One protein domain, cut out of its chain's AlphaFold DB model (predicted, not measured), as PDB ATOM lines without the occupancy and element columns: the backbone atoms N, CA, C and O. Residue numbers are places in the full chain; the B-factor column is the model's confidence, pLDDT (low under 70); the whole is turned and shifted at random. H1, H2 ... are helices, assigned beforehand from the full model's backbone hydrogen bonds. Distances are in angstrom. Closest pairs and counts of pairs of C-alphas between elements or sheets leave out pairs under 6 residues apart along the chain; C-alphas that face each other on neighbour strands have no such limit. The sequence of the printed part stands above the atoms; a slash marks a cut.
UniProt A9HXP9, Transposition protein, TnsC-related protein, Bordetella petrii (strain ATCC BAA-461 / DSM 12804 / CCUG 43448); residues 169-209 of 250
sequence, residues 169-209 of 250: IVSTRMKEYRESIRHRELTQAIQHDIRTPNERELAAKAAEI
ATOM      1  N   ILE A 169     136.327 252.970 131.275       87.81
ATOM      2  CA  ILE A 169     137.195 252.011 131.979       87.81
ATOM      3  C   ILE A 169     136.374 250.929 132.697       87.81
ATOM      4  O   ILE A 169     136.614 249.738 132.516       87.81
ATOM      5  N   VAL A 170     135.374 251.340 133.480       84.19
ATOM      6  CA  VAL A 170     134.520 250.419 134.245       84.19
ATOM      7  C   VAL A 170     133.667 249.581 133.297       84.19
ATOM      8  O   VAL A 170     133.534 248.370 133.470       84.19
ATOM      9  N   SER A 171     133.118 250.211 132.257       82.94
ATOM     10  CA  SER A 171     132.283 249.519 131.276       82.94
ATOM     11  C   SER A 171     133.053 248.450 130.490       82.94
ATOM     12  O   SER A 171     132.494 247.386 130.219       82.94
ATOM     13  N   THR A 172     134.324 248.705 130.162       86.62
ATOM     14  CA  THR A 172     135.196 247.787 129.422       86.62
ATOM     15  C   THR A 172     135.533 246.567 130.265       86.62
ATOM     16  O   THR A 172     135.240 245.455 129.838       86.62
ATOM     17  N   ARG A 173     136.000 246.756 131.507       86.31
ATOM     18  CA  ARG A 173     136.314 245.632 132.408       86.31
ATOM     19  C   ARG A 173     135.110 244.724 132.662       86.31
ATOM     20  O   ARG A 173     135.209 243.500 132.612       86.31
ATOM     21  N   MET A 174     133.929 245.319 132.871       82.31
ATOM     22  CA  MET A 174     132.690 244.551 133.033       82.31
ATOM     23  C   MET A 174     132.337 243.735 131.781       82.31
ATOM     24  O   MET A 174     131.792 242.637 131.910       82.31
ATOM     25  N   LYS A 175     132.606 244.258 130.577       84.56
ATOM     26  CA  LYS A 175     132.380 243.543 129.310       84.56
ATOM     27  C   LYS A 175     133.379 242.406 129.124       84.56
ATOM     28  O   LYS A 175     132.936 241.274 128.956       84.56
ATOM     29  N   GLU A 176     134.674 242.688 129.252       86.88
ATOM     30  CA  GLU A 176     135.763 241.703 129.149       86.88
ATOM     31  C   GLU A 176     135.528 240.522 130.093       86.88
ATOM     32  O   GLU A 176     135.654 239.354 129.721       86.88
ATOM     33  N   TYR A 177     135.095 240.810 131.321       83.69
ATOM     34  CA  TYR A 177     134.781 239.765 132.277       83.69
ATOM     35  C   TYR A 177     133.620 238.867 131.819       83.69
ATOM     36  O   TYR A 177     133.741 237.638 131.843       83.69
ATOM     37  N   ARG A 178     132.499 239.453 131.378       85.88
ATOM     38  CA  ARG A 178     131.354 238.687 130.855       85.88
ATOM     39  C   ARG A 178     131.736 237.878 129.612       85.88
ATOM     40  O   ARG A 178     131.271 236.749 129.455       85.88
ATOM     41  N   GLU A 179     132.597 238.429 128.762       87.12
ATOM     42  CA  GLU A 179     133.166 237.735 127.605       87.12
ATOM     43  C   GLU A 179     134.002 236.529 128.031       87.12
ATOM     44  O   GLU A 179     133.788 235.438 127.504       87.12
ATOM     45  N   SER A 180     134.855 236.672 129.050       86.44
ATOM     46  CA  SER A 180     135.655 235.560 129.579       86.44
ATOM     47  C   SER A 180     134.796 234.408 130.115       86.44
ATOM     48  O   SER A 180     135.109 233.241 129.875       86.44
ATOM     49  N   ILE A 181     133.680 234.713 130.795       83.19
ATOM     50  CA  ILE A 181     132.761 233.687 131.312       83.19
ATOM     51  C   ILE A 181     132.147 232.916 130.152       83.19
ATOM     52  O   ILE A 181     132.212 231.687 130.133       83.19
ATOM     53  N   ARG A 182     131.596 233.631 129.168       83.94
ATOM     54  CA  ARG A 182     130.981 233.000 128.001       83.94
ATOM     55  C   ARG A 182     131.995 232.196 127.205       83.94
ATOM     56  O   ARG A 182     131.672 231.106 126.752       83.94
ATOM     57  N   HIS A 183     133.202 232.725 127.017       87.81
ATOM     58  CA  HIS A 183     134.260 232.019 126.305       87.81
ATOM     59  C   HIS A 183     134.602 230.707 127.011       87.81
ATOM     60  O   HIS A 183     134.717 229.672 126.356       87.81
ATOM     61  N   ARG A 184     134.671 230.714 128.348       85.44
ATOM     62  CA  ARG A 184     134.862 229.500 129.146       85.44
ATOM     63  C   ARG A 184     133.706 228.511 128.978       85.44
ATOM     64  O   ARG A 184     133.968 227.344 128.719       85.44
ATOM     65  N   GLU A 185     132.459 228.962 129.095       84.94
ATOM     66  CA  GLU A 185     131.267 228.110 128.926       84.94
ATOM     67  C   GLU A 185     131.202 227.494 127.524       84.94
ATOM     68  O   GLU A 185     130.969 226.297 127.374       84.94
ATOM     69  N   LEU A 186     131.476 228.295 126.493       88.25
ATOM     70  CA  LEU A 186     131.508 227.854 125.103       88.25
ATOM     71  C   LEU A 186     132.642 226.855 124.859       88.25
ATOM     72  O   LEU A 186     132.423 225.829 124.226       88.25
ATOM     73  N   THR A 187     133.829 227.109 125.411       88.75
ATOM     74  CA  THR A 187     134.963 226.179 125.324       88.75
ATOM     75  C   THR A 187     134.638 224.855 126.012       88.75
ATOM     76  O   THR A 187     134.915 223.800 125.453       88.75
ATOM     77  N   GLN A 188     134.003 224.889 127.187       86.75
ATOM     78  CA  GLN A 188     133.571 223.683 127.900       86.75
ATOM     79  C   GLN A 188     132.517 222.893 127.116       86.75
ATOM     80  O   GLN A 188     132.612 221.669 127.045       86.75
ATOM     81  N   ALA A 189     131.551 223.573 126.494       86.31
ATOM     82  CA  ALA A 189     130.542 222.933 125.650       86.31
ATOM     83  C   ALA A 189     131.169 222.283 124.407       86.31
ATOM     84  O   ALA A 189     130.919 221.113 124.133       86.31
ATOM     85  N   ILE A 190     132.061 222.995 123.711       89.94
ATOM     86  CA  ILE A 190     132.796 222.454 122.559       89.94
ATOM     87  C   ILE A 190     133.638 221.243 122.973       89.94
ATOM     88  O   ILE A 190     133.612 220.213 122.304       89.94
ATOM     89  N   GLN A 191     134.361 221.338 124.091       86.06
ATOM     90  CA  GLN A 191     135.137 220.217 124.623       86.06
ATOM     91  C   GLN A 191     134.248 219.013 124.937       86.06
ATOM     92  O   GLN A 191     134.637 217.883 124.657       86.06
ATOM     93  N   HIS A 192     133.066 219.237 125.509       81.56
ATOM     94  CA  HIS A 192     132.104 218.173 125.775       81.56
ATOM     95  C   HIS A 192     131.605 217.513 124.480       81.56
ATOM     96  O   HIS A 192     131.527 216.285 124.408       81.56
ATOM     97  N   ASP A 193     131.323 218.303 123.445       84.94
ATOM     98  CA  ASP A 193     130.793 217.800 122.178       84.94
ATOM     99  C   ASP A 193     131.833 217.016 121.371       84.94
ATOM    100  O   ASP A 193     131.501 215.969 120.809       84.94
ATOM    101  N   ILE A 194     133.095 217.457 121.379       85.81
ATOM    102  CA  ILE A 194     134.204 216.785 120.680       85.81
ATOM    103  C   ILE A 194     134.561 215.435 121.327       85.81
ATOM    104  O   ILE A 194     135.057 214.547 120.632       85.81
ATOM    105  N   ARG A 195     134.297 215.239 122.629       81.38
ATOM    106  CA  ARG A 195     134.624 213.978 123.319       81.38
ATOM    107  C   ARG A 195     133.947 212.783 122.656       81.38
ATOM    108  O   ARG A 195     132.724 212.766 122.477       81.38
ATOM    109  N   THR A 196     134.742 211.753 122.394       79.88
ATOM    110  CA  THR A 196     134.273 210.441 121.926       79.88
ATOM    111  C   THR A 196     133.410 209.755 123.000       79.88
ATOM    112  O   THR A 196     133.537 210.074 124.186       79.88
ATOM    113  N   PRO A 197     132.520 208.806 122.646       77.75
ATOM    114  CA  PRO A 197     131.656 208.134 123.626       77.75
ATOM    115  C   PRO A 197     132.440 207.492 124.785       77.75
ATOM    116  O   PRO A 197     132.029 207.618 125.936       77.75
ATOM    117  N   ASN A 198     133.619 206.923 124.514       76.81
ATOM    118  CA  ASN A 198     134.490 206.348 125.545       76.81
ATOM    119  C   ASN A 198     135.050 207.411 126.508       76.81
ATOM    120  O   ASN A 198     135.103 207.194 127.717       76.81
ATOM    121  N   GLU A 199     135.435 208.584 126.002       77.81
ATOM    122  CA  GLU A 199     135.925 209.694 126.831       77.81
ATOM    123  C   GLU A 199     134.807 210.332 127.665       77.81
ATOM    124  O   GLU A 199     135.058 210.804 128.776       77.81
ATOM    125  N   ARG A 200     133.562 210.322 127.168       73.31
ATOM    126  CA  ARG A 200     132.386 210.774 127.932       73.31
ATOM    127  C   ARG A 200     132.108 209.856 129.119       73.31
ATOM    128  O   ARG A 200     131.888 210.350 130.222       73.31
ATOM    129  N   GLU A 201     132.179 208.541 128.920       75.94
ATOM    130  CA  GLU A 201     132.019 207.573 130.009       75.94
ATOM    131  C   GLU A 201     133.140 207.667 131.045       75.94
ATOM    132  O   GLU A 201     132.877 207.599 132.246       75.94
ATOM    133  N   LEU A 202     134.388 207.846 130.604       77.81
ATOM    134  CA  LEU A 202     135.524 208.031 131.508       77.81
ATOM    135  C   LEU A 202     135.399 209.327 132.316       77.81
ATOM    136  O   LEU A 202     135.667 209.319 133.514       77.81
ATOM    137  N   ALA A 203     134.936 210.417 131.701       72.69
ATOM    138  CA  ALA A 203     134.680 211.671 132.406       72.69
ATOM    139  C   ALA A 203     133.523 211.559 133.414       72.69
ATOM    140  O   ALA A 203     133.623 212.106 134.510       72.69
ATOM    141  N   ALA A 204     132.452 210.831 133.079       73.31
ATOM    142  CA  ALA A 204     131.349 210.567 134.006       73.31
ATOM    143  C   ALA A 204     131.810 209.722 135.205       73.31
ATOM    144  O   ALA A 204     131.518 210.058 136.349       73.31
ATOM    145  N   LYS A 205     132.614 208.681 134.953       72.94
ATOM    146  CA  LYS A 205     133.223 207.857 136.009       72.94
ATOM    147  C   LYS A 205     134.204 208.660 136.864       72.94
ATOM    148  O   LYS A 205     134.235 208.480 138.073       72.94
ATOM    149  N   ALA A 206     134.982 209.563 136.266       68.31
ATOM    150  CA  ALA A 206     135.878 210.454 137.002       68.31
ATOM    151  C   ALA A 206     135.105 211.423 137.910       68.31
ATOM    152  O   ALA A 206     135.511 211.622 139.049       68.31
ATOM    153  N   ALA A 207     133.973 211.960 137.444       61.66
ATOM    154  CA  ALA A 207     133.099 212.796 138.263       61.66
ATOM    155  C   ALA A 207     132.539 212.022 139.473       61.66
ATOM    156  O   ALA A 207     132.625 212.528 140.588       61.66
ATOM    157  N   GLU A 208     132.092 210.773 139.279       58.19
ATOM    158  CA  GLU A 208     131.609 209.897 140.365       58.19
ATOM    159  C   GLU A 208     132.686 209.532 141.407       58.19
ATOM    160  O   GLU A 208     132.353 209.215 142.547       58.19
ATOM    161  N   ILE A 209     133.976 209.554 141.048       56.34
ATOM    162  CA  ILE A 209     135.083 209.254 141.979       56.34
ATOM    163  C   ILE A 209     135.349 210.432 142.934       56.34
ATOM    164  O   ILE A 209     135.816 210.221 144.053       56.34
TER     165      ILE A 209
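This is residues 169 to 209 of the 250 residues of the protein "Transposition protein, TnsC-related protein" of Bordetella petrii (strain ATCC BAA-461 / DSM 12804 / CCUG 43448) (UniProt A9HXP9). One long helix, H1, of 26 residues makes the long axis, and a shorter helix, H2, of 13 residues turns off from its end, the two meeting near their ends as an L. The printed part has 41 residues with two named helices, H1 then H2, and no named strand; the class is all helix. The whole is extended, with a radius of gyration of the C-alphas of 15.4 A and spans of 46 by 21 by 6 A.

Start with H1, residues 169 to 194, of which 169 to 191 stand free. Go on to H2, residues 197 to 209, of which 204 to 209 stand free. The two helices are close but not clearly touching: their closest C-alphas, those of His 192 and Arg 200, are 7.7 A apart. Their lines stand at a steep tilt of 66 degrees, opposite ways. In H1 and H2 every O i to N i+4 pair is within hydrogen-bond range.

Find C-alpha 169 at (137.195, 252.011, 131.979); from there H1 runs 37.1 A to C-alpha 194. H2 runs 18.7 A from C-alpha 197 to C-alpha 209 at (135.083, 209.254, 141.979).

Look to Ile 169 and Asn 198 for the two C-alphas farthest apart, 46.2 A. The link from H1 to H2 is tight, and the printed part has no cut. Mean pLDDT of the printed part is 80.8; residues 206 to 209 are under 70.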